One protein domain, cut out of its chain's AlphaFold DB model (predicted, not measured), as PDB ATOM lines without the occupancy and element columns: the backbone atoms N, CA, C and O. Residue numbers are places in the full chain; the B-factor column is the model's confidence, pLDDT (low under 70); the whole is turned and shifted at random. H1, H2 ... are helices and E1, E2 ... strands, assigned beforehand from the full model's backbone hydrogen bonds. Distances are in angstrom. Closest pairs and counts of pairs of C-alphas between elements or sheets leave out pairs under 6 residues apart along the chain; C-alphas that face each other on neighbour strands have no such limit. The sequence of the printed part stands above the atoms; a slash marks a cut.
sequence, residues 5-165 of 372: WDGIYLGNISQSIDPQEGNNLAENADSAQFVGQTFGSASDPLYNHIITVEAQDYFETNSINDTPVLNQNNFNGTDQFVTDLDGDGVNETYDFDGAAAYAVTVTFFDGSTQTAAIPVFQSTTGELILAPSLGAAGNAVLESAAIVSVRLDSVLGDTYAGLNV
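What this domain is: This is residues 5 to 165 of the 372 residues of the protein "Hint domain-containing protein" of Paracoccus seriniphilus (UniProt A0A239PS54). Six antiparallel strands, E1, E2, E4, E5, E6 and E7, make a small closed barrel; the long strands E5 and E6 run on past the rest of the ring, where E8 pairs with E5 and the short helix H1 packs on the outside. A small sheet of E3 and E9 lies by E5, and the long stretch 13 to 49, with no named element, is tied to E8 by a short pairing. The printed part has 161 residues, with nine named strands and one named helix in the order E1 E2 E3 E4 E5 E6 E7 H1 E8 E9; the class is mostly strand, with under half of the residues, 75, in named elements. It is compact, with a radius of gyration of the C-alphas of 15.1 A and spans of 49 by 34 by 30 A.

How they stand to each other: Round the barrel run E1, residues 5 to 12, E2, residues 50 to 56, E4, residues 80 to 83, E5, residues 92 to 108, E6, residues 113 to 123, and E7, residues 127 to 130, and back to E1. E4 E5 E6 E7 form a meander, each strand the antiparallel neighbour of the one before. Within hydrogen-bond range are N 7 and O 51 of E1 and E2, 2.9 A, N 54 and O 82 of E2 and E4, 2.8 A, N 121 and O 129 of E6 and E7, 2.9 A, and N 10 and O 128 of E1 and E7, 2.8 A. E5 bends by 106 degrees at residue 95. On one side of E5 are E4, with N 94 and O 81 at 2.9 A, and E8, residues 147 to 157, with N 105 and O 151 at 2.9 A; on the other side is E6, with N 102 and O 118 at 2.9 A. Residues 38 to 39 pair antiparallel with residues 150 to 151 of E8. H1, residues 136 to 142, lies outside the barrel over E5, at a height over the sheet of 8.4 A, and runs across the strands, at 78 degrees to E5 on the local plane. The closest C-alphas of H1 and E6 are those of Gly 138 and Ala 116, 5.1 A apart. In H1, 2 of 3 O i to N i+4 pairs are within range. E3, residues 69 to 71, and E9, residues 162 to 164, are antiparallel, with N 70 and O 163 at 2.8 A. The closest C-alphas of E9 and E5 are those of Leu 163 and Ala 99, 6.3 A apart.

Where its parts are: E1 begins at C-alpha 5 (-9.262, 60.843, 116.623). From first to last C-alpha E5 measures 29.0 A, E6 27.9 A and E8 23.5 A. E9 ends at C-alpha 164 (-2.559, 64.730, 108.520).

The domain as a whole: The C-alphas farthest apart are those of Asn 62 and Asp 110, 49.8 A. The printed part has no cut; the links E1 to E2 and E2 to E3 are long. Mean pLDDT of the printed part is 82.4, with 33 residues under 70, among them 58 to 67 and 140 to 146.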
ATOM      1  N   TRP A   5      -8.301  61.569 117.460       78.06
ATOM      2  CA  TRP A   5      -9.262  60.843 116.623       78.06
ATOM      3  C   TRP A   5      -9.143  59.332 116.847       78.06
ATOM      4  O   TRP A   5      -8.138  58.854 117.362       78.06
ATOM      5  N   ASP A   6     -10.167  58.576 116.453       79.25
ATOM      6  CA  ASP A   6     -10.170  57.118 116.606       79.25
ATOM      7  C   ASP A   6      -9.539  56.433 115.382       79.25
ATOM      8  O   ASP A   6      -9.882  56.751 114.241       79.25
ATOM      9  N   GLY A   7      -8.626  55.492 115.618       82.81
ATOM     10  CA  GLY A   7      -8.001  54.626 114.614       82.81
ATOM     11  C   GLY A   7      -8.253  53.147 114.910       82.81
ATOM     12  O   GLY A   7      -8.835  52.804 115.935       82.81
ATOM     13  N   ILE A   8      -7.817  52.258 114.016       88.25
ATOM     14  CA  ILE A   8      -7.903  50.803 114.220       88.25
ATOM     15  C   ILE A   8      -6.490  50.232 114.266       88.25
ATOM     16  O   ILE A   8      -5.765  50.299 113.272       88.25
ATOM     17  N   TYR A   9      -6.109  49.651 115.399       93.00
ATOM     18  CA  TYR A   9      -4.829  48.975 115.555       93.00
ATOM     19  C   TYR A   9      -4.840  47.625 114.829       93.00
ATOM     20  O   TYR A   9      -5.645  46.741 115.121       93.00
ATOM     21  N   LEU A  10      -3.944  47.465 113.860       95.94
ATOM     22  CA  LEU A  10      -3.841  46.263 113.033       95.94
ATOM     23  C   LEU A  10      -2.856  45.234 113.609       95.94
ATOM     24  O   LEU A  10      -2.880  44.076 113.196       95.94
ATOM     25  N   GLY A  11      -2.024  45.633 114.571       95.12
ATOM     26  CA  GLY A  11      -0.993  44.796 115.184       95.12
ATOM     27  C   GLY A  11       0.406  45.391 115.029       95.12
ATOM     28  O   GLY A  11       0.582  46.452 114.437       95.12
ATOM     29  N   ASN A  12       1.410  44.692 115.556       95.88
ATOM     30  CA  ASN A  12       2.809  45.093 115.443       95.88
ATOM     31  C   ASN A  12       3.487  44.310 114.306       95.88
ATOM     32  O   ASN A  12       3.483  43.076 114.294       95.88
ATOM     33  N   ILE A  13       4.058  45.040 113.349       95.94
ATOM     34  CA  ILE A  13       4.804  44.514 112.209       95.94
ATOM     35  C   ILE A  13       6.253  44.968 112.337       95.94
ATOM     36  O   ILE A  13       6.558  46.149 112.260       95.94
ATOM     37  N   SER A  14       7.171  44.016 112.497       92.44
ATOM     38  CA  SER A  14       8.587  44.324 112.739       92.44
ATOM     39  C   SER A  14       9.314  44.927 111.534       92.44
ATOM     40  O   SER A  14      10.420  45.441 111.678       92.44
ATOM     41  N   GLN A  15       8.762  44.779 110.326       95.44
ATOM     42  CA  GLN A  15       9.295  45.465 109.155       95.44
ATOM     43  C   GLN A  15       8.800  46.912 109.186       95.44
ATOM     44  O   GLN A  15       7.593  47.131 109.155       95.44
ATOM     45  N   SER A  16       9.736  47.860 109.228       95.50
ATOM     46  CA  SER A  16       9.445  49.289 109.066       95.50
ATOM     47  C   SER A  16       8.886  49.556 107.668       95.50
ATOM     48  O   SER A  16       9.340  48.952 106.685       95.50
ATOM     49  N   ILE A  17       7.878  50.420 107.599       95.62
ATOM     50  CA  ILE A  17       7.210  50.834 106.370       95.62
ATOM     51  C   ILE A  17       8.077  51.838 105.597       95.62
ATOM     52  O   ILE A  17       8.061  51.809 104.366       95.62
ATOM     53  N   ASP A  18       8.875  52.643 106.304       94.44
ATOM     54  CA  ASP A  18       9.822  53.621 105.757       94.44
ATOM     55  C   ASP A  18      11.226  53.430 106.370       94.44
ATOM     56  O   ASP A  18      11.580  54.046 107.369       94.44
ATOM     57  N   PRO A  19      12.055  52.528 105.819       93.69
ATOM     58  CA  PRO A  19      13.397  52.298 106.344       93.69
ATOM     59  C   PRO A  19      14.419  53.374 105.932       93.69
ATOM     60  O   PRO A  19      15.567  53.298 106.391       93.69
ATOM     61  N   GLN A  20      14.092  54.290 105.008       92.75
ATOM     62  CA  GLN A  20      15.054  55.221 104.417       92.75
ATOM     63  C   GLN A  20      14.666  56.687 104.641       92.75
ATOM     64  O   GLN A  20      14.281  57.424 103.734       92.75
ATOM     65  N   GLU A  21      15.008  57.162 105.829       90.69
ATOM     66  CA  GLU A  21      14.855  58.563 106.221       90.69
ATOM     67  C   GLU A  21      15.607  59.554 105.314       90.69
ATOM     68  O   GLU A  21      16.630  59.241 104.690       90.69
ATOM     69  N   GLY A  22      15.138  60.803 105.270       87.19
ATOM     70  CA  GLY A  22      15.666  61.841 104.372       87.19
ATOM     71  C   GLY A  22      14.782  62.120 103.164       87.19
ATOM     72  O   GLY A  22      15.104  63.010 102.366       87.19
ATOM     73  N   ASN A  23      13.687  61.380 103.003       88.94
ATOM     74  CA  ASN A  23      12.790  61.490 101.862       88.94
ATOM     75  C   ASN A  23      11.312  61.326 102.292       88.94
ATOM     76  O   ASN A  23      11.027  61.400 103.469       88.94
ATOM     77  N   ASN A  24      10.363  61.253 101.359       89.94
ATOM     78  CA  ASN A  24       8.920  61.242 101.664       89.94
ATOM     79  C   ASN A  24       8.228  59.948 101.184       89.94
ATOM     80  O   ASN A  24       7.012  59.941 100.993       89.94
ATOM     81  N   LEU A  25       9.001  58.916 100.854       94.12
ATOM     82  CA  LEU A  25       8.560  57.662 100.259       94.12
ATOM     83  C   LEU A  25       8.655  56.555 101.305       94.12
ATOM     84  O   LEU A  25       9.745  56.231 101.737       94.12
ATOM     85  N   ALA A  26       7.541  55.898 101.603       95.00
ATOM     86  CA  ALA A  26       7.545  54.699 102.429       95.00
ATOM     87  C   ALA A  26       7.987  53.474 101.598       95.00
ATOM     88  O   ALA A  26       7.152  52.811 100.972       95.00
ATOM     89  N   GLU A  27       9.293  53.172 101.541       95.81
ATOM     90  CA  GLU A  27       9.839  52.203 100.570       95.81
ATOM     91  C   GLU A  27       9.320  50.773 100.726       95.81
ATOM     92  O   GLU A  27       9.362  50.003  99.767       95.81
ATOM     93  N   ASN A  28       8.853  50.394 101.915       97.25
ATOM     94  CA  ASN A  28       8.352  49.049 102.177       97.25
ATOM     95  C   ASN A  28       6.821  48.956 102.127       97.25
ATOM     96  O   ASN A  28       6.287  47.888 102.427       97.25
ATOM     97  N   ALA A  29       6.097  50.013 101.744       96.56
ATOM     98  CA  ALA A  29       4.632  50.006 101.734       96.56
ATOM     99  C   ALA A  29       4.024  48.888 100.858       96.56
ATOM    100  O   ALA A  29       2.958  48.358 101.165       96.56
ATOM    101  N   ASP A  30       4.692  48.479  99.777       96.94
ATOM    102  CA  ASP A  30       4.221  47.414  98.882       96.94
ATOM    103  C   ASP A  30       4.707  46.003  99.267       96.94
ATOM    104  O   ASP A  30       4.419  45.026  98.564       96.94
ATOM    105  N   SER A  31       5.418  45.867 100.393       96.81
ATOM    106  CA  SER A  31       6.003  44.595 100.808       96.81
ATOM    107  C   SER A  31       4.938  43.549 101.153       96.81
ATOM    108  O   SER A  31       3.812  43.848 101.556       96.81
ATOM    109  N   ALA A  32       5.331  42.275 101.093       95.56
ATOM    110  CA  ALA A  32       4.469  41.152 101.463       95.56
ATOM    111  C   ALA A  32       4.130  41.082 102.969       95.56
ATOM    112  O   ALA A  32       3.322  40.236 103.359       95.56
ATOM    113  N   GLN A  33       4.752  41.913 103.819       95.00
ATOM    114  CA  GLN A  33       4.366  42.049 105.231       95.00
ATOM    115  C   GLN A  33       3.143  42.960 105.408       95.00
ATOM    116  O   GLN A  33       2.465  42.859 106.426       95.00
ATOM    117  N   PHE A  34       2.827  43.793 104.413       96.56
ATOM    118  CA  PHE A  34       1.648  44.658 104.410       96.56
ATOM    119  C   PHE A  34       0.637  44.188 103.363       96.56
ATOM    120  O   PHE A  34      -0.472  43.767 103.696       96.56
ATOM    121  N   VAL A  35       1.025  44.196 102.087       97.88
ATOM    122  CA  VAL A  35       0.140  43.868 100.968       97.88
ATOM    123  C   VAL A  35      -0.146  42.369 100.918       97.88
ATOM    124  O   VAL A  35       0.743  41.520 100.954       97.88
ATOM    125  N   GLY A  36      -1.428  42.036 100.805       96.38
ATOM    126  CA  GLY A  36      -1.954  40.677 100.824       96.38
ATOM    127  C   GLY A  36      -2.217  40.131 102.227       96.38
ATOM    128  O   GLY A  36      -2.885  39.100 102.337       96.38
ATOM    129  N   GLN A  37      -1.760  40.811 103.284       97.75
ATOM    130  CA  GLN A  37      -2.039  40.411 104.660       97.75
ATOM    131  C   GLN A  37      -3.456  40.794 105.076       97.75
ATOM    132  O   GLN A  37      -4.019  41.790 104.619       97.75
ATOM    133  N   THR A  38      -4.035  39.965 105.942       97.62
ATOM    134  CA  THR A  38      -5.329  40.207 106.583       97.62
ATOM    135  C   THR A  38      -5.105  40.392 108.073       97.62
ATOM    136  O   THR A  38      -4.519  39.530 108.722       97.62
ATOM    137  N   PHE A  39      -5.589  41.511 108.591       97.25
ATOM    138  CA  PHE A  39      -5.494  41.912 109.984       97.25
ATOM    139  C   PHE A  39      -6.852  41.725 110.658       97.25
ATOM    140  O   PHE A  39      -7.887  42.053 110.074       97.25
ATOM    141  N   GLY A  40      -6.846  41.185 111.876       89.38
ATOM    142  CA  GLY A  40      -8.047  40.744 112.585       89.38
ATOM    143  C   GLY A  40      -8.631  39.428 112.067       89.38
ATOM    144  O   GLY A  40      -8.259  38.894 111.021       89.38
ATOM    145  N   SER A  41      -9.553  38.864 112.839       81.94
ATOM    146  CA  SER A  41     -10.183  37.571 112.564       81.94
ATOM    147  C   SER A  41     -11.523  37.442 113.287       81.94
ATOM    148  O   SER A  41     -11.835  38.226 114.171       81.94
ATOM    149  N   ALA A  42     -12.311  36.406 112.992       68.38
ATOM    150  CA  ALA A  42     -13.543  36.152 113.748       68.38
ATOM    151  C   ALA A  42     -13.294  35.895 115.253       68.38
ATOM    152  O   ALA A  42     -14.150  36.198 116.078       68.38
ATOM    153  N   SER A  43     -12.131  35.341 115.615       71.38
ATOM    154  CA  SER A  43     -11.727  35.118 117.012       71.38
ATOM    155  C   SER A  43     -11.094  36.342 117.677       71.38
ATOM    156  O   SER A  43     -11.048  36.408 118.903       71.38
ATOM    157  N   ASP A  44     -10.608  37.291 116.878       73.56
ATOM    158  CA  ASP A  44      -9.992  38.535 117.336       73.56
ATOM    159  C   ASP A  44     -10.329  39.674 116.357       73.56
ATOM    160  O   ASP A  44      -9.544  39.988 115.458       73.56
ATOM    161  N   PRO A  45     -11.577  40.170 116.404       64.56
ATOM    162  CA  PRO A  45     -12.099  41.052 115.371       64.56
ATOM    163  C   PRO A  45     -11.697  42.509 115.593       64.56
ATOM    164  O   PRO A  45     -11.699  42.988 116.722       64.56
ATOM    165  N   LEU A  46     -11.442  43.250 114.512       76.31
ATOM    166  CA  LEU A  46     -10.921  44.624 114.583       76.31
ATOM    167  C   LEU A  46     -11.848  45.655 115.249       76.31
ATOM    168  O   LEU A  46     -11.369  46.694 115.692       76.31
ATOM    169  N   TYR A  47     -13.149  45.392 115.394       67.81
ATOM    170  CA  TYR A  47     -14.038  46.246 116.193       67.81
ATOM    171  C   TYR A  47     -13.670  46.268 117.688       67.81
ATOM    172  O   TYR A  47     -14.157  47.119 118.423       67.81
ATOM    173  N   ASN A  48     -12.804  45.348 118.128       58.22
ATOM    174  CA  ASN A  48     -12.187  45.311 119.452       58.22
ATOM    175  C   ASN A  48     -10.807  45.995 119.502       58.22
ATOM    176  O   ASN A  48     -10.109  45.867 120.494       58.22
ATOM    177  N   HIS A  49     -10.361  46.620 118.411       75.19
ATOM    178  CA  HIS A  49      -9.013  47.183 118.268       75.19
ATOM    179  C   HIS A  49      -9.086  48.684 117.951       75.19
ATOM    180  O   HIS A  49      -8.193  49.241 117.311       75.19
ATOM    181  N   ILE A  50     -10.190  49.335 118.330       75.81
ATOM    182  CA  ILE A  50     -10.367  50.769 118.117       75.81
ATOM    183  C   ILE A  50      -9.627  51.507 119.228       75.81
ATOM    184  O   ILE A  50      -9.918  51.312 120.406       75.81
ATOM    185  N   ILE A  51      -8.699  52.366 118.830       76.12
ATOM    186  CA  ILE A  51      -7.813  53.109 119.725       76.12
ATOM    187  C   ILE A  51      -8.010  54.609 119.534       76.12
ATOM    188  O   ILE A  51      -8.334  55.064 118.434       76.12
ATOM    189  N   THR A  52      -7.788  55.388 120.588       79.56
ATOM    190  CA  THR A  52      -7.764  56.850 120.492       79.56
ATOM    191  C   THR A  52      -6.339  57.315 120.234       79.56
ATOM    192  O   THR A  52      -5.471  57.169 121.086       79.56
ATOM    193  N   VAL A  53      -6.119  57.927 119.075       83.94
ATOM    194  CA  VAL A  53      -4.827  58.477 118.670       83.94
ATOM    195  C   VAL A  53      -4.826  59.980 118.906       83.94
ATOM    196  O   VAL A  53      -5.633  60.703 118.324       83.94
ATOM    197  N   GLU A  54      -3.904  60.462 119.730       86.25
ATOM    198  CA  GLU A  54      -3.540  61.872 119.845       86.25
ATOM    199  C   GLU A  54      -2.238  62.117 119.077       86.25
ATOM    200  O   GLU A  54      -1.153  61.759 119.526       86.25
ATOM    201  N   ALA A  55      -2.344  62.729 117.901       87.62
ATOM    202  CA  ALA A  55      -1.191  63.072 117.079       87.62
ATOM    203  C   ALA A  55      -0.463  64.310 117.635       87.62
ATOM    204  O   ALA A  55      -1.090  65.341 117.906       87.62
ATOM    205  N   GLN A  56       0.858  64.212 117.773       82.62
ATOM    206  CA  GLN A  56       1.732  65.233 118.344       82.62
ATOM    207  C   GLN A  56       2.800  65.645 117.325       82.62
ATOM    208  O   GLN A  56       3.830  64.998 117.158       82.62
ATOM    209  N   ASP A  57       2.511  66.751 116.649       75.12
ATOM    210  CA  ASP A  57       3.397  67.423 115.700       75.12
ATOM    211  C   ASP A  57       4.408  68.282 116.479       75.12
ATOM    212  O   ASP A  57       4.061  69.327 117.046       75.12
ATOM    213  N   TYR A  58       5.632  67.774 116.620       66.12
ATOM    214  CA  TYR A  58       6.700  68.394 117.403       66.12
ATOM    215  C   TYR A  58       7.725  69.113 116.521       66.12
ATOM    216  O   TYR A  58       8.432  70.003 117.021       66.12
ATOM    217  N   PHE A  59       7.807  68.779 115.230       59.34
ATOM    218  CA  PHE A  59       8.871  69.238 114.345       59.34
ATOM    219  C   PHE A  59       8.404  70.189 113.227       59.34
ATOM    220  O   PHE A  59       8.591  69.890 112.062       59.34
ATOM    221  N   GLU A  60       7.932  71.398 113.570       52.41
ATOM    222  CA  GLU A  60       8.118  72.625 112.750       52.41
ATOM    223  C   GLU A  60       7.705  73.940 113.456       52.41
ATOM    224  O   GLU A  60       7.375  74.950 112.830       52.41
ATOM    225  N   THR A  61       7.833  73.997 114.789       45.50
ATOM    226  CA  THR A  61       7.297  75.070 115.666       45.50
ATOM    227  C   THR A  61       7.815  76.511 115.460       45.50
ATOM    228  O   THR A  61       7.542  77.383 116.285       45.50
ATOM    229  N   ASN A  62       8.505  76.835 114.361       44.75
ATOM    230  CA  ASN A  62       8.839  78.215 113.984       44.75
ATOM    231  C   ASN A  62       8.519  78.588 112.522       44.75
ATOM    232  O   ASN A  62       8.866  79.696 112.097       44.75
ATOM    233  N   SER A  63       7.850  77.729 111.747       46.31
ATOM    234  CA  SER A  63       7.406  78.078 110.396       46.31
ATOM    235  C   SER A  63       5.978  78.621 110.430       46.31
ATOM    236  O   SER A  63       5.031  77.965 110.839       46.31
ATOM    237  N   ILE A  64       5.793  79.843 109.942       43.22
ATOM    238  CA  ILE A  64       4.487  80.523 109.805       43.22
ATOM    239  C   ILE A  64       3.525  79.807 108.827       43.22
ATOM    240  O   ILE A  64       2.407  80.279 108.623       43.22
ATOM    241  N   ASN A  65       3.966  78.697 108.225       44.81
ATOM    242  CA  ASN A  65       3.261  77.884 107.235       44.81
ATOM    243  C   ASN A  65       3.174  76.398 107.629       44.81
ATOM    244  O   ASN A  65       2.934  75.578 106.745       44.81
ATOM    245  N   ASP A  66       3.393  76.069 108.904       55.56
ATOM    246  CA  ASP A  66       3.384  74.692 109.403       55.56
ATOM    247  C   ASP A  66       2.089  73.965 108.991       55.56
ATOM    248  O   ASP A  66       0.965  74.391 109.305       55.56
ATOM    249  N   THR A  67       2.245  72.934 108.161       57.22
ATOM    250  CA  THR A  67       1.130  72.118 107.690       57.22
ATOM    251  C   THR A  67       0.907  71.007 108.699       57.22
ATOM    252  O   THR A  67       1.848  70.276 108.951       57.22
ATOM    253  N   PRO A  68      -0.321  70.799 109.203       75.31
ATOM    254  CA  PRO A  68      -0.587  69.886 110.314       75.31
ATOM    255  C   PRO A  68      -0.490  68.414 109.862       75.31
ATOM    256  O   PRO A  68      -1.518  67.769 109.614       75.31
ATOM    257  N   VAL A  69       0.727  67.898 109.686       82.38
ATOM    258  CA  VAL A  69       1.044  66.549 109.197       82.38
ATOM    259  C   VAL A  69       2.193  65.959 110.015       82.38
ATOM    260  O   VAL A  69       3.176  66.642 110.238       82.38
ATOM    261  N   LEU A  70       2.079  64.693 110.423       85.00
ATOM    262  CA  LEU A  70       3.191  63.948 111.021       85.00
ATOM    263  C   LEU A  70       4.264  63.730 109.963       85.00
ATOM    264  O   LEU A  70       3.963  63.159 108.916       85.00
ATOM    265  N   ASN A  71       5.476  64.183 110.229       83.12
ATOM    266  CA  ASN A  71       6.602  64.185 109.317       83.12
ATOM    267  C   ASN A  71       6.972  62.767 108.858       83.12
ATOM    268  O   ASN A  71       7.403  61.950 109.658       83.12
ATOM    269  N   GLN A  72       6.858  62.505 107.554       85.31
ATOM    270  CA  GLN A  72       7.267  61.240 106.928       85.31
ATOM    271  C   GLN A  72       8.786  61.055 106.859       85.31
ATOM    272  O   GLN A  72       9.259  59.948 106.699       85.31
ATOM    273  N   ASN A  73       9.554  62.142 106.908       81.50
ATOM    274  CA  ASN A  73      10.947  62.129 106.474       81.50
ATOM    275  C   ASN A  73      11.942  61.693 107.557       81.50
ATOM    276  O   ASN A  73      13.074  61.353 107.221       81.50
ATOM    277  N   ASN A  74      11.559  61.841 108.829       79.50
ATOM    278  CA  ASN A  74      12.301  61.609 110.082       79.50
ATOM    279  C   ASN A  74      13.812  61.935 110.125       79.50
ATOM    280  O   ASN A  74      14.508  61.593 111.081       79.50
ATOM    281  N   PHE A  75      14.357  62.673 109.156       80.12
ATOM    282  CA  PHE A  75      15.799  62.891 109.019       80.12
ATOM    283  C   PHE A  75      16.407  63.743 110.137       80.12
ATOM    284  O   PHE A  75      17.573  63.571 110.489       80.12
ATOM    285  N   ASN A  76      15.627  64.676 110.692       73.50
ATOM    286  CA  ASN A  76      16.064  65.605 111.740       73.50
ATOM    287  C   ASN A  76      15.177  65.564 112.998       73.50
ATOM    288  O   ASN A  76      15.216  66.498 113.799       73.50
ATOM    289  N   GLY A  77      14.407  64.492 113.177       74.25
ATOM    290  CA  GLY A  77      13.455  64.333 114.274       74.25
ATOM    291  C   GLY A  77      12.180  63.639 113.808       74.25
ATOM    292  O   GLY A  77      11.769  63.816 112.661       74.25
ATOM    293  N   THR A  78      11.589  62.863 114.709       81.19
ATOM    294  CA  THR A  78      10.323  62.147 114.532       81.19
ATOM    295  C   THR A  78       9.200  62.926 115.201       81.19
ATOM    296  O   THR A  78       9.364  63.431 116.316       81.19
ATOM    297  N   ASP A  79       8.051  63.006 114.537       89.00
ATOM    298  CA  ASP A  79       6.817  63.356 115.235       89.00
ATOM    299  C   ASP A  79       6.296  62.153 116.014       89.00
ATOM    300  O   ASP A  79       6.741  61.018 115.827       89.00
ATOM    301  N   GLN A  80       5.357  62.404 116.918       91.12
ATOM    302  CA  GLN A  80       4.881  61.389 117.843       91.12
ATOM    303  C   GLN A  80       3.373  61.244 117.773       91.12
ATOM    304  O   GLN A  80       2.637  62.112 117.300       91.12
ATOM    305  N   PHE A  81       2.890  60.127 118.286       91.81
ATOM    306  CA  PHE A  81       1.491  59.982 118.632       91.81
ATOM    307  C   PHE A  81       1.355  59.270 119.968       91.81
ATOM    308  O   PHE A  81       2.216  58.494 120.385       91.81
ATOM    309  N   VAL A  82       0.255  59.573 120.640       88.88
ATOM    310  CA  VAL A  82      -0.074  59.058 121.958       88.88
ATOM    311  C   VAL A  82      -1.358  58.255 121.858       88.88
ATOM    312  O   VAL A  82      -2.342  58.715 121.278       88.88
ATOM    313  N   THR A  83      -1.342  57.043 122.387       87.06
ATOM    314  CA  THR A  83      -2.486  56.128 122.404       87.06
ATOM    315  C   THR A  83      -2.274  55.110 123.514       87.06
ATOM    316  O   THR A  83      -1.137  54.886 123.895       87.06
ATOM    317  N   ASP A  84      -3.352  54.514 124.008       79.69
ATOM    318  CA  ASP A  84      -3.335  53.355 124.907       79.69
ATOM    319  C   ASP A  84      -3.546  52.095 124.050       79.69
ATOM    320  O   ASP A  84      -4.645  51.894 123.515       79.69
ATOM    321  N   LEU A  85      -2.483  51.324 123.791       79.06
ATOM    322  CA  LEU A  85      -2.578  50.108 122.962       79.06
ATOM    323  C   LEU A  85      -2.867  48.839 123.760       79.06
ATOM    324  O   LEU A  85      -3.395  47.881 123.184       79.06
ATOM    325  N   ASP A  86      -2.488  48.791 125.037       75.88
ATOM    326  CA  ASP A  86      -2.670  47.605 125.876       75.88
ATOM    327  C   ASP A  86      -3.994  47.609 126.663       75.88
ATOM    328  O   ASP A  86      -4.425  46.565 127.166       75.88
ATOM    329  N   GLY A  87      -4.692  48.746 126.661       65.31
ATOM    330  CA  GLY A  87      -5.998  48.944 127.267       65.31
ATOM    331  C   GLY A  87      -5.948  49.087 128.787       65.31
ATOM    332  O   GLY A  87      -6.982  48.888 129.436       65.31
ATOM    333  N   ASP A  88      -4.785  49.376 129.379       67.38
ATOM    334  CA  ASP A  88      -4.625  49.520 130.828       67.38
ATOM    335  C   ASP A  88      -5.083  50.893 131.369       67.38
ATOM    336  O   ASP A  88      -5.187  51.093 132.589       67.38
ATOM    337  N   GLY A  89      -5.443  51.818 130.472       62.53
ATOM    338  CA  GLY A  89      -5.870  53.176 130.782       62.53
ATOM    339  C   GLY A  89      -4.723  54.183 130.892       62.53
ATOM    340  O   GLY A  89      -4.961  55.321 131.321       62.53
ATOM    341  N   VAL A  90      -3.494  53.798 130.543       71.25
ATOM    342  CA  VAL A  90      -2.297  54.636 130.521       71.25
ATOM    343  C   VAL A  90      -1.828  54.795 129.082       71.25
ATOM    344  O   VAL A  90      -1.391  53.856 128.439       71.25
ATOM    345  N   ASN A  91      -1.846  56.028 128.577       78.81
ATOM    346  CA  ASN A  91      -1.365  56.262 127.221       78.81
ATOM    347  C   ASN A  91       0.159  56.094 127.116       78.81
ATOM    348  O   ASN A  91       0.914  56.700 127.888       78.81
ATOM    349  N   GLU A  92       0.604  55.401 126.075       91.69
ATOM    350  CA  GLU A  92       1.993  55.357 125.642       91.69
ATOM    351  C   GLU A  92       2.278  56.365 124.526       91.69
ATOM    352  O   GLU A  92       1.382  56.918 123.889       91.69
ATOM    353  N   THR A  93       3.562  56.648 124.309       94.00
ATOM    354  CA  THR A  93       4.044  57.552 123.258       94.00
ATOM    355  C   THR A  93       4.885  56.767 122.268       94.00
ATOM    356  O   THR A  93       5.807  56.057 122.672       94.00
ATOM    357  N   TYR A  94       4.584  56.936 120.986       94.75
ATOM    358  CA  TYR A  94       5.243  56.254 119.882       94.75
ATOM    359  C   TYR A  94       5.795  57.273 118.894       94.75
ATOM    360  O   TYR A  94       5.134  58.265 118.582       94.75
ATOM    361  N   ASP A  95       6.990  57.000 118.377       93.69
ATOM    362  CA  ASP A  95       7.574  57.771 117.284       93.69
ATOM    363  C   ASP A  95       6.961  57.309 115.959       93.69
ATOM    364  O   ASP A  95       6.902  56.109 115.681       93.69
ATOM    365  N   PHE A  96       6.491  58.256 115.152       93.94
ATOM    366  CA  PHE A  96       5.965  58.011 113.814       93.94
ATOM    367  C   PHE A  96       7.097  57.567 112.870       93.94
ATOM    368  O   PHE A  96       8.152  58.191 112.854       93.94
ATOM    369  N   ASP A  97       6.875  56.487 112.114       93.88
ATOM    370  CA  ASP A  97       7.790  55.989 111.071       93.88
ATOM    371  C   ASP A  97       7.310  56.495 109.716       93.88
ATOM    372  O   ASP A  97       7.910  57.370 109.103       93.88
ATOM    373  N   GLY A  98       6.144  56.015 109.283       93.69
ATOM    374  CA  GLY A  98       5.642  56.355 107.969       93.69
ATOM    375  C   GLY A  98       4.191  55.995 107.713       93.69
ATOM    376  O   GLY A  98       3.566  55.252 108.469       93.69
ATOM    377  N   ALA A  99       3.644  56.516 106.618       95.06
ATOM    378  CA  ALA A  99       2.274  56.287 106.191       95.06
ATOM    379  C   ALA A  99       2.158  56.011 104.688       95.06
ATOM    380  O   ALA A  99       2.811  56.634 103.857       95.06
ATOM    381  N   ALA A 100       1.218  55.136 104.338       96.00
ATOM    382  CA  ALA A 100       0.824  54.864 102.963       96.00
ATOM    383  C   ALA A 100      -0.704  54.732 102.850       96.00
ATOM    384  O   ALA A 100      -1.397  54.393 103.811       96.00
ATOM    385  N   ALA A 101      -1.262  55.007 101.674       95.38
ATOM    386  CA  ALA A 101      -2.664  54.755 101.373       95.38
ATOM    387  C   ALA A 101      -2.809  53.404 100.683       95.38
ATOM    388  O   ALA A 101      -2.130  53.127  99.697       95.38
ATOM    389  N   TYR A 102      -3.758  52.600 101.149       96.88
ATOM    390  CA  TYR A 102      -4.021  51.267 100.624       96.88
ATOM    391  C   TYR A 102      -5.432  51.173 100.060       96.88
ATOM    392  O   TYR A 102      -6.374  51.758 100.594       96.88
ATOM    393  N   ALA A 103      -5.585  50.392  98.994       96.88
ATOM    394  CA  ALA A 103      -6.855  49.764  98.680       96.88
ATOM    395  C   ALA A 103      -7.010  48.597  99.647       96.88
ATOM    396  O   ALA A 103      -6.090  47.788  99.785       96.88
ATOM    397  N   VAL A 104      -8.143  48.529 100.331       96.44
ATOM    398  CA  VAL A 104      -8.392  47.518 101.354       96.44
ATOM    399  C   VAL A 104      -9.721  46.830 101.125       96.44
ATOM    400  O   VAL A 104     -10.671  47.466 100.669       96.44
ATOM    401  N   THR A 105      -9.804  45.568 101.531       94.88
ATOM    402  CA  THR A 105     -11.051  44.819 101.664       94.88
ATOM    403  C   THR A 105     -11.393  44.695 103.143       94.88
ATOM    404  O   THR A 105     -10.680  44.050 103.908       94.88
ATOM    405  N   VAL A 106     -12.499  45.308 103.546       86.31
ATOM    406  CA  VAL A 106     -13.059  45.266 104.898       86.31
ATOM    407  C   VAL A 106     -14.086  44.143 104.966       86.31
ATOM    408  O   VAL A 106     -14.978  44.078 104.121       86.31
ATOM    409  N   THR A 107     -13.964  43.267 105.959       75.75
ATOM    410  CA  THR A 107     -14.933  42.206 106.263       75.75
ATOM    411  C   THR A 107     -15.675  42.556 107.542       75.75
ATOM    412  O   THR A 107     -15.039  42.832 108.561       75.75
ATOM    413  N   PHE A 108     -17.002  42.510 107.510       69.25
ATOM    414  CA  PHE A 108     -17.864  42.860 108.637       69.25
ATOM    415  C   PHE A 108     -18.336  41.631 109.410       69.25
ATOM    416  O   PHE A 108     -18.169  40.488 108.982       69.25
ATOM    417  N   PHE A 109     -18.938  41.876 110.573       51.31
ATOM    418  CA  PHE A 109     -19.449  40.842 111.474       51.31
ATOM    419  C   PHE A 109     -20.512  39.934 110.844       51.31
ATOM    420  O   PHE A 109     -20.582  38.751 111.165       51.31
ATOM    421  N   ASP A 110     -21.292  40.455 109.901       50.66
ATOM    422  CA  ASP A 110     -22.268  39.683 109.126       50.66
ATOM    423  C   ASP A 110     -21.629  38.815 108.018       50.66
ATOM    424  O   ASP A 110     -22.333  38.145 107.264       50.66
ATOM    425  N   GLY A 111     -20.294  38.817 107.911       54.44
ATOM    426  CA  GLY A 111     -19.517  38.094 106.902       54.44
ATOM    427  C   GLY A 111     -19.451  38.791 105.543       54.44
ATOM    428  O   GLY A 111     -18.824  38.278 104.615       54.44
ATOM    429  N   SER A 112     -20.088  39.950 105.401       65.06
ATOM    430  CA  SER A 112     -20.105  40.713 104.165       65.06
ATOM    431  C   SER A 112     -18.798  41.503 103.985       65.06
ATOM    432  O   SER A 112     -18.069  41.751 104.947       65.06
ATOM    433  N   THR A 113     -18.465  41.871 102.743       72.00
ATOM    434  CA  THR A 113     -17.229  42.607 102.439       72.00
ATOM    435  C   THR A 113     -17.452  43.849 101.590       72.00
ATOM    436  O   THR A 113     -18.374  43.916 100.769       72.00
ATOM    437  N   GLN A 114     -16.564  44.825 101.771       72.50
ATOM    438  CA  GLN A 114     -16.487  46.048 100.980       72.50
ATOM    439  C   GLN A 114     -15.048  46.470 100.734       72.50
ATOM    440  O   GLN A 114     -14.153  46.115 101.492       72.50
ATOM    441  N   THR A 115     -14.846  47.304  99.719       87.19
ATOM    442  CA  THR A 115     -13.538  47.879  99.405       87.19
ATOM    443  C   THR A 115     -13.480  49.371  99.702       87.19
ATOM    444  O   THR A 115     -14.419  50.096  99.364       87.19
ATOM    445  N   ALA A 116     -12.355  49.847 100.232       85.56
ATOM    446  CA  ALA A 116     -12.112  51.258 100.523       85.56
ATOM    447  C   ALA A 116     -10.669  51.667 100.199       85.56
ATOM    448  O   ALA A 116      -9.786  50.825 100.092       85.56
ATOM    449  N   ALA A 117     -10.439  52.972 100.061       91.00
ATOM    450  CA  ALA A 117      -9.102  53.557 100.045       91.00
ATOM    451  C   ALA A 117      -8.845  54.173 101.420       91.00
ATOM    452  O   ALA A 117      -9.590  55.074 101.807       91.00
ATOM    453  N   ILE A 118      -7.853  53.672 102.157       91.94
ATOM    454  CA  ILE A 118      -7.638  54.044 103.558       91.94
ATOM    455  C   ILE A 118      -6.145  54.249 103.838       91.94
ATOM    456  O   ILE A 118      -5.331  53.418 103.431       91.94
ATOM    457  N   PRO A 119      -5.761  55.348 104.510       94.81
ATOM    458  CA  PRO A 119      -4.401  55.531 104.983       94.81
ATOM    459  C   PRO A 119      -4.108  54.630 106.182       94.81
ATOM    460  O   PRO A 119      -4.905  54.520 107.114       94.81
ATOM    461  N   VAL A 120      -2.930  54.029 106.159       96.19
ATOM    462  CA  VAL A 120      -2.356  53.240 107.242       96.19
ATOM    463  C   VAL A 120      -1.001  53.852 107.560       96.19
ATOM    464  O   VAL A 120      -0.271  54.234 106.647       96.19
ATOM    465  N   PHE A 121      -0.683  53.973 108.839       96.25
ATOM    466  CA  PHE A 121       0.611  54.455 109.295       96.25
ATOM    467  C   PHE A 121       1.208  53.515 110.329       96.25
ATOM    468  O   PHE A 121       0.500  52.686 110.902       96.25
ATOM    469  N   GLN A 122       2.509  53.646 110.534       97.00
ATOM    470  CA  GLN A 122       3.277  52.812 111.434       97.00
ATOM    471  C   GLN A 122       4.137  53.666 112.368       97.00
ATOM    472  O   GLN A 122       4.560  54.763 111.998       97.00
ATOM    473  N   SER A 123       4.394  53.160 113.569       96.25
ATOM    474  CA  SER A 123       5.468  53.655 114.434       96.25
ATOM    475  C   SER A 123       6.823  53.027 114.084       96.25
ATOM    476  O   SER A 123       6.892  51.971 113.451       96.25
ATOM    477  N   THR A 124       7.910  53.607 114.594       94.56
ATOM    478  CA  THR A 124       9.277  53.072 114.413       94.56
ATOM    479  C   THR A 124       9.495  51.737 115.136       94.56
ATOM    480  O   THR A 124      10.405  50.972 114.812       94.56
ATOM    481  N   THR A 125       8.639  51.427 116.114       95.38
ATOM    482  CA  THR A 125       8.607  50.155 116.847       95.38
ATOM    483  C   THR A 125       7.671  49.115 116.226       95.38
ATOM    484  O   THR A 125       7.691  47.955 116.648       95.38
ATOM    485  N   GLY A 126       6.924  49.480 115.179       96.50
ATOM    486  CA  GLY A 126       6.197  48.558 114.311       96.50
ATOM    487  C   GLY A 126       4.678  48.539 114.480       96.50
ATOM    488  O   GLY A 126       4.009  47.827 113.729       96.50
ATOM    489  N   GLU A 127       4.110  49.293 115.420       97.81
ATOM    490  CA  GLU A 127       2.662  49.399 115.620       97.81
ATOM    491  C   GLU A 127       1.987  49.949 114.361       97.81
ATOM    492  O   GLU A 127       2.217  51.090 113.972       97.81
ATOM    493  N   LEU A 128       1.141  49.137 113.727       97.81
ATOM    494  CA  LEU A 128       0.459  49.465 112.484       97.81
ATOM    495  C   LEU A 128      -0.982  49.883 112.764       97.81
ATOM    496  O   LEU A 128      -1.749  49.143 113.384       97.81
ATOM    497  N   ILE A 129      -1.372  51.059 112.285       97.06
ATOM    498  CA  ILE A 129      -2.660  51.668 112.601       97.06
ATOM    499  C   ILE A 129      -3.328  52.150 111.319       97.06
ATOM    500  O   ILE A 129      -2.763  52.890 110.513       97.06
ATOM    501  N   LEU A 130      -4.581  51.753 111.143       95.50
ATOM    502  CA  LEU A 130      -5.462  52.259 110.106       95.50
ATOM    503  C   LEU A 130      -6.121  53.550 110.598       95.50
ATOM    504  O   LEU A 130      -6.780  53.569 111.639       95.50
ATOM    505  N   ALA A 131      -5.959  54.630 109.836       92.12
ATOM    506  CA  ALA A 131      -6.474  55.948 110.185       92.12
ATOM    507  C   ALA A 131      -7.720  56.309 109.352       92.12
ATOM    508  O   ALA A 131      -7.783  55.978 108.163       92.12
ATOM    509  N   PRO A 132      -8.690  57.066 109.904       85.06
ATOM    510  CA  PRO A 132      -9.838  57.557 109.144       85.06
ATOM    511  C   PRO A 132      -9.377  58.333 107.915       85.06
ATOM    512  O   PRO A 132      -8.458  59.136 107.988       85.06
ATOM    513  N   SER A 133      -9.982  58.147 106.757       84.88
ATOM    514  CA  SER A 133      -9.668  58.937 105.568       84.88
ATOM    515  C   SER A 133     -10.095  60.401 105.718       84.88
ATOM    516  O   SER A 133     -11.108  60.716 106.334       84.88
ATOM    517  N   LEU A 134      -9.368  61.328 105.086       78.31
ATOM    518  CA  LEU A 134      -9.852  62.713 104.960       78.31
ATOM    519  C   LEU A 134     -11.062  62.807 104.014       78.31
ATOM    520  O   LEU A 134     -11.894  63.702 104.142       78.31
ATOM    521  N   GLY A 135     -11.157  61.882 103.055       69.38
ATOM    522  CA  GLY A 135     -12.313  61.735 102.177       69.38
ATOM    523  C   GLY A 135     -13.388  60.846 102.800       69.38
ATOM    524  O   GLY A 135     -13.092  59.755 103.279       69.38
ATOM    525  N   ALA A 136     -14.650  61.270 102.700       57.69
ATOM    526  CA  ALA A 136     -15.792  60.564 103.290       57.69
ATOM    527  C   ALA A 136     -15.970  59.113 102.792       57.69
ATOM    528  O   ALA A 136     -16.481  58.270 103.517       57.69
ATOM    529  N   ALA A 137     -15.524  58.795 101.569       59.97
ATOM    530  CA  ALA A 137     -15.733  57.474 100.966       59.97
ATOM    531  C   ALA A 137     -15.037  56.327 101.692       59.97
ATOM    532  O   ALA A 137     -15.623  55.254 101.777       59.97
ATOM    533  N   GLY A 138     -13.830  56.546 102.219       65.81
ATOM    534  CA  GLY A 138     -13.154  55.535 103.032       65.81
ATOM    535  C   GLY A 138     -13.846  55.345 104.382       65.81
ATOM    536  O   GLY A 138     -14.078  54.216 104.801       65.81
ATOM    537  N   ASN A 139     -14.250  56.446 105.020       70.75
ATOM    538  CA  ASN A 139     -14.856  56.419 106.357       70.75
ATOM    539  C   ASN A 139     -16.211  55.740 106.365       70.75
ATOM    540  O   ASN A 139     -16.466  54.921 107.230       70.75
ATOM    541  N   ALA A 140     -17.033  55.985 105.351       59.28
ATOM    542  CA  ALA A 140     -18.322  55.325 105.225       59.28
ATOM    543  C   ALA A 140     -18.245  53.792 105.223       59.28
ATOM    544  O   ALA A 140     -19.158  53.123 105.698       59.28
ATOM    545  N   VAL A 141     -17.164  53.227 104.674       67.25
ATOM    546  CA  VAL A 141     -16.933  51.780 104.719       67.25
ATOM    547  C   VAL A 141     -16.566  51.348 106.136       67.25
ATOM    548  O   VAL A 141     -17.047  50.319 106.598       67.25
ATOM    549  N   LEU A 142     -15.751  52.137 106.838       68.88
ATOM    550  CA  LEU A 142     -15.368  51.854 108.220       68.88
ATOM    551  C   LEU A 142     -16.551  51.970 109.189       68.88
ATOM    552  O   LEU A 142     -16.672  51.159 110.093       68.88
ATOM    553  N   GLU A 143     -17.444  52.926 108.965       62.66
ATOM    554  CA  GLU A 143     -18.627  53.228 109.792       62.66
ATOM    555  C   GLU A 143     -19.819  52.315 109.493       62.66
ATOM    556  O   GLU A 143     -20.852  52.351 110.157       62.66
ATOM    557  N   SER A 144     -19.670  51.480 108.472       50.53
ATOM    558  CA  SER A 144     -20.716  50.633 107.935       50.53
ATOM    559  C   SER A 144     -21.361  49.699 108.959       50.53
ATOM    560  O   SER A 144     -22.579  49.525 108.998       50.53
ATOM    561  N   ALA A 145     -20.506  49.002 109.699       50.88
ATOM    562  CA  ALA A 145     -20.841  47.921 110.604       50.88
ATOM    563  C   ALA A 145     -19.579  47.541 111.391       50.88
ATOM    564  O   ALA A 145     -18.471  47.962 111.060       50.88
ATOM    565  N   ALA A 146     -19.739  46.687 112.399       58.00
ATOM    566  CA  ALA A 146     -18.617  46.150 113.157       58.00
ATOM    567  C   ALA A 146     -17.633  45.400 112.234       58.00
ATOM    568  O   ALA A 146     -18.003  44.428 111.568       58.00
ATOM    569  N   ILE A 147     -16.379  45.855 112.198       71.94
ATOM    570  CA  ILE A 147     -15.323  45.320 111.330       71.94
ATOM    571  C   ILE A 147     -14.678  44.101 111.987       71.94
ATOM    572  O   ILE A 147     -14.135  44.186 113.082       71.94
ATOM    573  N   VAL A 148     -14.687  42.962 111.305       71.56
ATOM    574  CA  VAL A 148     -14.006  41.743 111.757       71.56
ATOM    575  C   VAL A 148     -12.554  41.728 111.310       71.56
ATOM    576  O   VAL A 148     -11.668  41.441 112.108       71.56
ATOM    577  N   SER A 149     -12.297  42.022 110.039       88.06
ATOM    578  CA  SER A 149     -10.938  42.011 109.501       88.06
ATOM    579  C   SER A 149     -10.778  42.986 108.349       88.06
ATOM    580  O   SER A 149     -11.751  43.347 107.684       88.06
ATOM    581  N   VAL A 150      -9.542  43.402 108.107       97.06
ATOM    582  CA  VAL A 150      -9.157  44.233 106.968       97.06
ATOM    583  C   VAL A 150      -7.995  43.561 106.259       97.06
ATOM    584  O   VAL A 150      -6.982  43.243 106.875       97.06
ATOM    585  N   ARG A 151      -8.130  43.365 104.952       98.19
ATOM    586  CA  ARG A 151      -7.038  42.948 104.078       98.19
ATOM    587  C   ARG A 151      -6.496  44.155 103.326       98.19
ATOM    588  O   ARG A 151      -7.280  44.875 102.713       98.19
ATOM    589  N   LEU A 152      -5.180  44.359 103.335       98.06
ATOM    590  CA  LEU A 152      -4.539  45.371 102.490       98.06
ATOM    591  C   LEU A 152      -4.295  44.756 101.108       98.06
ATOM    592  O   LEU A 152      -3.522  43.812 100.974       98.06
ATOM    593  N   ASP A 153      -4.981  45.236 100.075       97.88
ATOM    594  CA  ASP A 153      -4.966  44.607  98.750       97.88
ATOM    595  C   ASP A 153      -3.843  45.136  97.856       97.88
ATOM    596  O   ASP A 153      -3.211  44.360  97.139       97.88
ATOM    597  N   SER A 154      -3.595  46.446  97.891       98.00
ATOM    598  CA  SER A 154      -2.533  47.103  97.122       98.00
ATOM    599  C   SER A 154      -2.263  48.517  97.631       98.00
ATOM    600  O   SER A 154      -3.174  49.171  98.142       98.00
ATOM    601  N   VAL A 155      -1.059  49.034  97.394       97.62
ATOM    602  CA  VAL A 155      -0.723  50.445  97.630       97.62
ATOM    603  C   VAL A 155      -1.406  51.334  96.583       97.62
ATOM    604  O   VAL A 155      -1.366  51.057  95.385       97.62
ATOM    605  N   LEU A 156      -2.063  52.397  97.042       95.19
ATOM    606  CA  LEU A 156      -2.630  53.476  96.222       95.19
ATOM    607  C   LEU A 156      -1.719  54.705  96.182       95.19
ATOM    608  O   LEU A 156      -1.772  55.480  95.227       95.19
ATOM    609  N   GLY A 157      -0.896  54.875  97.211       94.00
ATOM    610  CA  GLY A 157       0.234  55.786  97.222       94.00
ATOM    611  C   GLY A 157       1.023  55.650  98.517       94.00
ATOM    612  O   GLY A 157       0.504  55.193  99.530       94.00
ATOM    613  N   ASP A 158       2.283  56.032  98.450       93.38
ATOM    614  CA  ASP A 158       3.320  55.843  99.473       93.38
ATOM    615  C   ASP A 158       4.259  57.056  99.556       93.38
ATOM    616  O   ASP A 158       5.172  57.085 100.370       93.38
ATOM    617  N   THR A 159       4.039  58.060  98.701       89.44
ATOM    618  CA  THR A 159       4.854  59.269  98.624       89.44
ATOM    619  C   THR A 159       4.057  60.455  99.167       89.44
ATOM    620  O   THR A 159       3.340  61.132  98.419       89.44
ATOM    621  N   TYR A 160       4.160  60.716 100.469       80.81
ATOM    622  CA  TYR A 160       3.431  61.787 101.153       80.81
ATOM    623  C   TYR A 160       4.366  62.611 102.036       80.81
ATOM    624  O   TYR A 160       5.352  62.110 102.545       80.81
ATOM    625  N   ALA A 161       4.032  63.884 102.270       76.75
ATOM    626  CA  ALA A 161       4.747  64.679 103.276       76.75
ATOM    627  C   ALA A 161       4.537  64.146 104.705       76.75
ATOM    628  O   ALA A 161       5.292  64.502 105.603       76.75
ATOM    629  N   GLY A 162       3.494  63.337 104.910       77.75
ATOM    630  CA  GLY A 162       3.087  62.906 106.229       77.75
ATOM    631  C   GLY A 162       1.624  62.510 106.349       77.75
ATOM    632  O   GLY A 162       0.824  62.679 105.418       77.75
ATOM    633  N   LEU A 163       1.245  62.046 107.539       87.06
ATOM    634  CA  LEU A 163      -0.150  61.800 107.893       87.06
ATOM    635  C   LEU A 163      -0.774  63.066 108.490       87.06
ATOM    636  O   LEU A 163      -0.317  63.554 109.514       87.06
ATOM    637  N   ASN A 164      -1.866  63.584 107.915       86.25
ATOM    638  CA  ASN A 164      -2.559  64.730 108.520       86.25
ATOM    639  C   ASN A 164      -3.012  64.422 109.958       86.25
ATOM    640  O   ASN A 164      -3.744  63.445 110.164       86.25
ATOM    641  N   VAL A 165      -2.622  65.280 110.906       82.25
ATOM    642  CA  VAL A 165      -2.910  65.101 112.341       82.25
ATOM    643  C   VAL A 165      -4.382  65.320 112.677       82.25
ATOM    644  O   VAL A 165      -4.857  64.842 113.700       82.25
TER     645      VAL A 165